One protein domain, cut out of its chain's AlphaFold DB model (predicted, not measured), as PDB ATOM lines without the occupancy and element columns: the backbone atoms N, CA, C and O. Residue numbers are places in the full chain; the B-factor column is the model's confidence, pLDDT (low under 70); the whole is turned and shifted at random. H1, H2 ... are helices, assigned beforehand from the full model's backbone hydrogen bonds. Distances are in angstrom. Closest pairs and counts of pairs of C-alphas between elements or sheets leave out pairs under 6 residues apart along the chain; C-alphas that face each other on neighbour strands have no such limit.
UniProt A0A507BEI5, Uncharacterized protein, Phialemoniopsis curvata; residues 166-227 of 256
ATOM      1  N   ARG A 166     152.494 172.782 170.190       65.56
ATOM      2  CA  ARG A 166     153.727 173.546 170.463       65.56
ATOM      3  C   ARG A 166     155.013 172.709 170.500       65.56
ATOM      4  O   ARG A 166     156.092 173.292 170.487       65.56
ATOM      5  N   ASP A 167     154.901 171.385 170.505       71.00
ATOM      6  CA  ASP A 167     156.029 170.449 170.444       71.00
ATOM      7  C   ASP A 167     156.046 169.648 169.131       71.00
ATOM      8  O   ASP A 167     156.877 168.754 168.953       71.00
ATOM      9  N   SER A 168     155.159 169.968 168.182       80.50
ATOM     10  CA  SER A 168     155.158 169.317 166.873       80.50
ATOM     11  C   SER A 168     156.447 169.624 166.102       80.50
ATOM     12  O   SER A 168     157.063 170.691 166.234       80.50
ATOM     13  N   PHE A 169     156.862 168.683 165.251       86.00
ATOM     14  CA  PHE A 169     158.011 168.871 164.362       86.00
ATOM     15  C   PHE A 169     157.872 170.152 163.528       86.00
ATOM     16  O   PHE A 169     158.824 170.921 163.400       86.00
ATOM     17  N   VAL A 170     156.669 170.403 163.003       87.75
ATOM     18  CA  VAL A 170     156.404 171.553 162.136       87.75
ATOM     19  C   VAL A 170     156.476 172.860 162.920       87.75
ATOM     20  O   VAL A 170     157.107 173.803 162.451       87.75
ATOM     21  N   TYR A 171     155.925 172.907 164.136       87.62
ATOM     22  CA  TYR A 171     156.033 174.083 165.000       87.62
ATOM     23  C   TYR A 171     157.496 174.433 165.294       87.62
ATOM     24  O   TYR A 171     157.904 175.584 165.141       87.62
ATOM     25  N   ASN A 172     158.314 173.439 165.654       88.81
ATOM     26  CA  ASN A 172     159.735 173.647 165.937       88.81
ATOM     27  C   ASN A 172     160.530 174.068 164.690       88.81
ATOM     28  O   ASN A 172     161.376 174.961 164.777       88.81
ATOM     29  N   ALA A 173     160.228 173.482 163.529       91.69
ATOM     30  CA  ALA A 173     160.831 173.875 162.259       91.69
ATOM     31  C   ALA A 173     160.483 175.326 161.888       91.69
ATOM     32  O   ALA A 173     161.366 176.105 161.532       91.69
ATOM     33  N   LEU A 174     159.216 175.724 162.033       89.25
ATOM     34  CA  LEU A 174     158.778 177.096 161.775       89.25
ATOM     35  C   LEU A 174     159.388 178.075 162.776       89.25
ATOM     36  O   LEU A 174     159.867 179.134 162.377       89.25
ATOM     37  N   ARG A 175     159.478 177.708 164.056       88.56
ATOM     38  CA  ARG A 175     160.102 178.536 165.096       88.56
ATOM     39  C   ARG A 175     161.578 178.829 164.827       88.56
ATOM     40  O   ARG A 175     162.069 179.874 165.249       88.56
ATOM     41  N   ALA A 176     162.279 177.933 164.135       90.50
ATOM     42  CA  ALA A 176     163.668 178.149 163.738       90.50
ATOM     43  C   ALA A 176     163.817 179.170 162.594       90.50
ATOM     44  O   ALA A 176     164.861 179.811 162.487       90.50
ATOM     45  N   VAL A 177     162.791 179.334 161.752       93.69
ATOM     46  CA  VAL A 177     162.842 180.157 160.529       93.69
ATOM     47  C   VAL A 177     162.099 181.488 160.687       93.69
ATOM     48  O   VAL A 177     162.494 182.498 160.106       93.69
ATOM     49  N   VAL A 178     161.021 181.513 161.472       91.12
ATOM     50  CA  VAL A 178     160.168 182.691 161.644       91.12
ATOM     51  C   VAL A 178     160.860 183.720 162.550       91.12
ATOM     52  O   VAL A 178     161.239 183.396 163.680       91.12
ATOM     53  N   PRO A 179     160.996 184.987 162.109       91.81
ATOM     54  CA  PRO A 179     161.553 186.047 162.939       91.81
ATOM     55  C   PRO A 179     160.758 186.238 164.231       91.81
ATOM     56  O   PRO A 179     159.529 186.302 164.217       91.81
ATOM     57  N   LYS A 180     161.466 186.396 165.355       87.88
ATOM     58  CA  LYS A 180     160.850 186.681 166.657       87.88
ATOM     59  C   LYS A 180     160.149 188.040 166.593       87.88
ATOM     60  O   LYS A 180     160.791 189.081 166.495       87.88
ATOM     61  N   GLY A 181     158.826 188.020 166.644       85.88
ATOM     62  CA  GLY A 181     157.966 189.193 166.560       85.88
ATOM     63  C   GLY A 181     156.569 188.873 167.079       85.88
ATOM     64  O   GLY A 181     156.280 187.738 167.443       85.88
ATOM     65  N   ILE A 182     155.681 189.867 167.088       84.50
ATOM     66  CA  ILE A 182     154.326 189.750 167.669       84.50
ATOM     67  C   ILE A 182     153.497 188.637 167.001       84.50
ATOM     68  O   ILE A 182     152.632 188.042 167.632       84.50
ATOM     69  N   ALA A 183     153.767 188.340 165.729       81.75
ATOM     70  CA  ALA A 183     153.085 187.287 164.983       81.75
ATOM     71  C   ALA A 183     153.804 185.928 165.032       81.75
ATOM     72  O   ALA A 183     153.275 184.962 164.499       81.75
ATOM     73  N   ALA A 184     154.995 185.833 165.635       85.62
ATOM     74  CA  ALA A 184     155.839 184.645 165.515       85.62
ATOM     75  C   ALA A 184     155.161 183.387 166.063       85.62
ATOM     76  O   ALA A 184     155.135 182.371 165.381       85.62
ATOM     77  N   GLU A 185     154.548 183.469 167.247       82.00
ATOM     78  CA  GLU A 185     153.830 182.332 167.835       82.00
ATOM     79  C   GLU A 185     152.636 181.898 166.977       82.00
ATOM     80  O   GLU A 185     152.439 180.706 166.764       82.00
ATOM     81  N   ALA A 186     151.891 182.856 166.418       81.31
ATOM     82  CA  ALA A 186     150.743 182.576 165.554       81.31
ATOM     83  C   ALA A 186     151.144 182.015 164.180       81.31
ATOM     84  O   ALA A 186     150.375 181.291 163.567       81.31
ATOM     85  N   LEU A 187     152.331 182.366 163.680       85.31
ATOM     86  CA  LEU A 187     152.866 181.833 162.426       85.31
ATOM     87  C   LEU A 187     153.477 180.439 162.602       85.31
ATOM     88  O   LEU A 187     153.496 179.668 161.649       85.31
ATOM     89  N   CYS A 188     153.981 180.122 163.797       86.50
ATOM     90  CA  CYS A 188     154.465 178.778 164.120       86.50
ATOM     91  C   CYS A 188     153.301 177.815 164.397       86.50
ATOM     92  O   CYS A 188     153.393 176.636 164.059       86.50
ATOM     93  N   ASP A 189     152.203 178.315 164.968       79.62
ATOM     94  CA  ASP A 189     150.937 177.595 165.132       79.62
ATOM     95  C   ASP A 189     150.089 177.647 163.846       79.62
ATOM     96  O   ASP A 189     149.105 178.382 163.727       79.62
ATOM     97  N   TRP A 190     150.511 176.876 162.848       77.81
ATOM     98  CA  TRP A 190     149.874 176.843 161.531       77.81
ATOM     99  C   TRP A 190     148.622 175.947 161.464       77.81
ATOM    100  O   TRP A 190     147.798 176.137 160.570       77.81
ATOM    101  N   GLU A 191     148.471 174.984 162.380       70.62
ATOM    102  CA  GLU A 191     147.350 174.027 162.390       70.62
ATOM    103  C   GLU A 191     146.105 174.630 163.043       70.62
ATOM    104  O   GLU A 191     144.992 174.480 162.537       70.62
ATOM    105  N   THR A 192     146.306 175.369 164.133       69.94
ATOM    106  CA  THR A 192     145.228 175.900 164.963       69.94
ATOM    107  C   THR A 192     145.043 177.405 164.783       69.94
ATOM    108  O   THR A 192     143.946 177.933 165.006       69.94
ATOM    109  N   GLY A 193     146.094 178.134 164.395       66.00
ATOM    110  CA  GLY A 193     146.045 179.589 164.236       66.00
ATOM    111  C   GLY A 193     145.590 180.313 165.510       66.00
ATOM    112  O   GLY A 193     144.886 181.324 165.434       66.00
ATOM    113  N   GLY A 194     145.906 179.766 166.690       64.81
ATOM    114  CA  GLY A 194     145.519 180.274 168.008       64.81
ATOM    115  C   GLY A 194     144.061 180.031 168.427       64.81
ATOM    116  O   GLY A 194     143.662 180.451 169.520       64.81
ATOM    117  N   GLN A 195     143.245 179.355 167.607       62.69
ATOM    118  CA  GLN A 195     141.806 179.179 167.848       62.69
ATOM    119  C   GLN A 195     141.449 178.191 168.968       62.69
ATOM    120  O   GLN A 195     140.329 178.256 169.488       62.69
ATOM    121  N   LEU A 196     142.358 177.289 169.346       59.44
ATOM    122  CA  LEU A 196     142.138 176.295 170.408       59.44
ATOM    123  C   LEU A 196     142.773 176.686 171.748       59.44
ATOM    124  O   LEU A 196     142.656 175.928 172.707       59.44
ATOM    125  N   SER A 197     143.390 177.870 171.850       61.59
ATOM    126  CA  SER A 197     143.936 178.362 173.119       61.59
ATOM    127  C   SER A 197     142.865 178.383 174.223       61.59
ATOM    128  O   SER A 197     141.714 178.770 173.990       61.59
ATOM    129  N   ASP A 198     143.243 177.967 175.440       57.25
ATOM    130  CA  ASP A 198     142.327 177.903 176.589       57.25
ATOM    131  C   ASP A 198     141.681 179.277 176.878       57.25
ATOM    132  O   ASP A 198     140.517 179.336 177.260       57.25
ATOM    133  N   GLU A 199     142.358 180.392 176.578       56.06
ATOM    134  CA  GLU A 199     141.802 181.752 176.676       56.06
ATOM    135  C   GLU A 199     140.612 181.971 175.716       56.06
ATOM    136  O   GLU A 199     139.555 182.450 176.127       56.06
ATOM    137  N   ALA A 200     140.718 181.538 174.454       57.38
ATOM    138  CA  ALA A 200     139.631 181.629 173.474       57.38
ATOM    139  C   ALA A 200     138.455 180.686 173.792       57.38
ATOM    140  O   ALA A 200     137.328 180.909 173.332       57.38
ATOM    141  N   ARG A 201     138.699 179.609 174.548       56.94
ATOM    142  CA  ARG A 201     137.662 178.703 175.063       56.94
ATOM    143  C   ARG A 201     136.965 179.280 176.291       56.94
ATOM    144  O   ARG A 201     135.737 179.302 176.313       56.94
ATOM    145  N   VAL A 202     137.718 179.809 177.254       59.66
ATOM    146  CA  VAL A 202     137.193 180.467 178.462       59.66
ATOM    147  C   VAL A 202     136.340 181.683 178.090       59.66
ATOM    148  O   VAL A 202     135.236 181.832 178.603       59.66
ATOM    149  N   LEU A 203     136.775 182.494 177.122       56.00
ATOM    150  CA  LEU A 203     136.007 183.651 176.648       56.00
ATOM    151  C   LEU A 203     134.726 183.260 175.888       56.00
ATOM    152  O   LEU A 203     133.713 183.941 176.022       56.00
ATOM    153  N   ARG A 204     134.737 182.155 175.125       56.94
ATOM    154  CA  ARG A 204     133.526 181.614 174.473       56.94
ATOM    155  C   ARG A 204     132.544 181.012 175.476       56.94
ATOM    156  O   ARG A 204     131.341 181.147 175.288       56.94
ATOM    157  N   ALA A 205     133.049 180.362 176.523       60.34
ATOM    158  CA  ALA A 205     132.235 179.792 177.594       60.34
ATOM    159  C   ALA A 205     131.595 180.864 178.493       60.34
ATOM    160  O   ALA A 205     130.553 180.612 179.084       60.34
ATOM    161  N   GLN A 206     132.197 182.055 178.581       57.78
ATOM    162  CA  GLN A 206     131.679 183.195 179.347       57.78
ATOM    163  C   GLN A 206     130.733 184.109 178.546       57.78
ATOM    164  O   GLN A 206     130.187 185.052 179.114       57.78
ATOM    165  N   SER A 207     130.545 183.879 177.240       53.91
ATOM    166  CA  SER A 207     129.681 184.715 176.398       53.91
ATOM    167  C   SER A 207     128.337 184.042 176.113       53.91
ATOM    168  O   SER A 207     128.298 183.024 175.422       53.91
ATOM    169  N   ASP A 208     127.234 184.663 176.532       54.19
ATOM    170  CA  ASP A 208     125.865 184.184 176.257       54.19
ATOM    171  C   ASP A 208     125.428 184.355 174.781       54.19
ATOM    172  O   ASP A 208     124.371 183.873 174.373       54.19
ATOM    173  N   ALA A 209     126.249 185.005 173.942       55.16
ATOM    174  CA  ALA A 209     125.988 185.239 172.518       55.16
ATOM    175  C   ALA A 209     127.265 185.045 171.658       55.16
ATOM    176  O   ALA A 209     128.067 185.972 171.501       55.16
ATOM    177  N   PRO A 210     127.473 183.865 171.034       56.50
ATOM    178  CA  PRO A 210     128.741 183.508 170.379       56.50
ATOM    179  C   PRO A 210     129.062 184.330 169.119       56.50
ATOM    180  O   PRO A 210     130.214 184.374 168.689       56.50
ATOM    181  N   ALA A 211     128.069 184.997 168.522       56.44
ATOM    182  CA  ALA A 211     128.256 185.847 167.343       56.44
ATOM    183  C   ALA A 211     128.912 187.205 167.672       56.44
ATOM    184  O   ALA A 211     129.583 187.788 166.819       56.44
ATOM    185  N   GLU A 212     128.761 187.699 168.904       52.88
ATOM    186  CA  GLU A 212     129.217 189.035 169.314       52.88
ATOM    187  C   GLU A 212     130.566 189.006 170.051       52.88
ATOM    188  O   GLU A 212     131.272 190.017 170.114       52.88
ATOM    189  N   ALA A 213     130.988 187.830 170.522       54.72
ATOM    190  CA  ALA A 213     132.244 187.627 171.244       54.72
ATOM    191  C   ALA A 213     133.478 188.098 170.448       54.72
ATOM    192  O   ALA A 213     134.367 188.757 170.986       54.72
ATOM    193  N   HIS A 214     133.506 187.843 169.135       55.97
ATOM    194  CA  HIS A 214     134.608 188.270 168.266       55.97
ATOM    195  C   HIS A 214     134.658 189.802 168.072       55.97
ATOM    196  O   HIS A 214     135.728 190.385 167.875       55.97
ATOM    197  N   VAL A 215     133.505 190.477 168.151       63.91
ATOM    198  CA  VAL A 215     133.406 191.942 168.057       63.91
ATOM    199  C   VAL A 215     133.902 192.589 169.349       63.91
ATOM    200  O   VAL A 215     134.693 193.535 169.294       63.91
ATOM    201  N   LEU A 216     133.507 192.042 170.498       61.47
ATOM    202  CA  LEU A 216     133.934 192.513 171.816       61.47
ATOM    203  C   LEU A 216     135.438 192.305 172.044       61.47
ATOM    204  O   LEU A 216     136.115 193.219 172.517       61.47
ATOM    205  N   GLU A 217     135.993 191.173 171.605       62.56
ATOM    206  CA  GLU A 217     137.436 190.900 171.668       62.56
ATOM    207  C   GLU A 217     138.248 191.935 170.871       62.56
ATOM    208  O   GLU A 217     139.217 192.527 171.363       62.56
ATOM    209  N   ARG A 218     137.800 192.255 169.648       66.94
ATOM    210  CA  ARG A 218     138.440 193.283 168.814       66.94
ATOM    211  C   ARG A 218     138.379 194.669 169.467       66.94
ATOM    212  O   ARG A 218     139.325 195.447 169.328       66.94
ATOM    213  N   GLN A 219     137.300 194.994 170.180       72.19
ATOM    214  CA  GLN A 219     137.174 196.261 170.908       72.19
ATOM    215  C   GLN A 219     138.065 196.305 172.159       72.19
ATOM    216  O   GLN A 219     138.711 197.324 172.412       72.19
ATOM    217  N   ARG A 220     138.176 195.200 172.903       68.88
ATOM    218  CA  ARG A 220     139.029 195.098 174.095       68.88
ATOM    219  C   ARG A 220     140.513 195.236 173.751       68.88
ATOM    220  O   ARG A 220     141.212 196.010 174.402       68.88
ATOM    221  N   ARG A 221     140.979 194.600 172.669       65.25
ATOM    222  CA  ARG A 221     142.358 194.782 172.167       65.25
ATOM    223  C   ARG A 221     142.654 196.229 171.785       65.25
ATOM    224  O   ARG A 221     143.747 196.720 172.044       65.25
ATOM    225  N   ARG A 222     141.685 196.941 171.198       69.06
ATOM    226  CA  ARG A 222     141.837 198.372 170.882       69.06
ATOM    227  C   ARG A 222     141.990 199.222 172.147       69.06
ATOM    228  O   ARG A 222     142.845 200.099 172.160       69.06
ATOM    229  N   LYS A 223     141.239 198.915 173.210       70.94
ATOM    230  CA  LYS A 223     141.348 199.612 174.503       70.94
ATOM    231  C   LYS A 223     142.676 199.339 175.214       70.94
ATOM    232  O   LYS A 223     143.298 200.282 175.690       70.94
ATOM    233  N   LEU A 224     143.159 198.090 175.222       63.59
ATOM    234  CA  LEU A 224     144.474 197.771 175.800       63.59
ATOM    235  C   LEU A 224     145.608 198.528 175.095       63.59
ATOM    236  O   LEU A 224     146.504 199.036 175.761       63.59
ATOM    237  N   ARG A 225     145.532 198.667 173.763       60.19
ATOM    238  CA  ARG A 225     146.505 199.440 172.971       60.19
ATOM    239  C   ARG A 225     146.491 200.935 173.291       60.19
ATOM    240  O   ARG A 225     147.542 201.565 173.266       60.19
ATOM    241  N   GLN A 226     145.317 201.500 173.572       62.53
ATOM    242  CA  GLN A 226     145.185 202.905 173.966       62.53
ATOM    243  C   GLN A 226     145.784 203.163 175.353       62.53
ATOM    244  O   GLN A 226     146.452 204.173 175.543       62.53
ATOM    245  N   ASN A 227     145.621 202.222 176.288       53.72
ATOM    246  CA  ASN A 227     146.199 202.336 177.627       53.72
ATOM    247  C   ASN A 227     147.712 202.063 177.662       53.72
ATOM    248  O   ASN A 227     148.425 202.694 178.435       53.72
TER     249      ASN A 227
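What this domain is: This is residues 166 to 227 of the 256 residues of an uncharacterized protein of Phialemoniopsis curvata (UniProt A0A507BEI5). Two separate pairs of helices stand at opposite ends of a loose, flat model, joined by the link of residues 189 to 197: at one end the long H4 makes a corner with H3, at the other short H2 packs on H1. Residues 218 to 227 of H4 stick out from the rest. The printed part has 62 residues with four named helices, in the order H1, H2, H3, H4, and no named strand; its class is all helix. The whole is loose, with a radius of gyration of the C-alphas of 14.4 A, and spans 38 by 27 by 14 A.

How they stand to each other: Start with the longest helix, H4, residues 213 to 227, and look back to H3, residues 198 to 205. The two are close but not clearly touching; their closest C-alphas, those of Arg 204 and Ala 213, are 6.9 A apart. Their lines stand at a steep tilt of 56 degrees, and they run opposite ways. Now turn to H2, residues 184 to 188, which is apart from H3 and from H4. H2 touches H1, residues 169 to 177, where the closest C-alphas, those of Cys 188 and Tyr 171, are 5.0 A apart. H1 is apart from H3 and from H4. Every O i to N i+4 pair is within hydrogen-bond range in H2, H3 and H4, and 4 of 5 are in H1.

Where its parts are: Find C-alpha 213 at (132.244, 187.627, 171.244); from there H4 runs 21.3 A to C-alpha 227 at (146.199, 202.336, 177.627). H3 runs 10.3 A from Asp 198 to Ala 205. H2 goes 6.2 A from Ala 184 to Cys 188. H1 begins at C-alpha 169, at (158.011, 168.871, 164.362), and runs 12.9 A to Val 177.

The domain as a whole: Look for the two C-alphas farthest apart at Val 177 and Asp 208, 40.4 A from each other. The printed part has no cut, and its three links between helices are short. The mean pLDDT of the printed part is 70.6; 35 residues are under 70, among them residues 192 to 218.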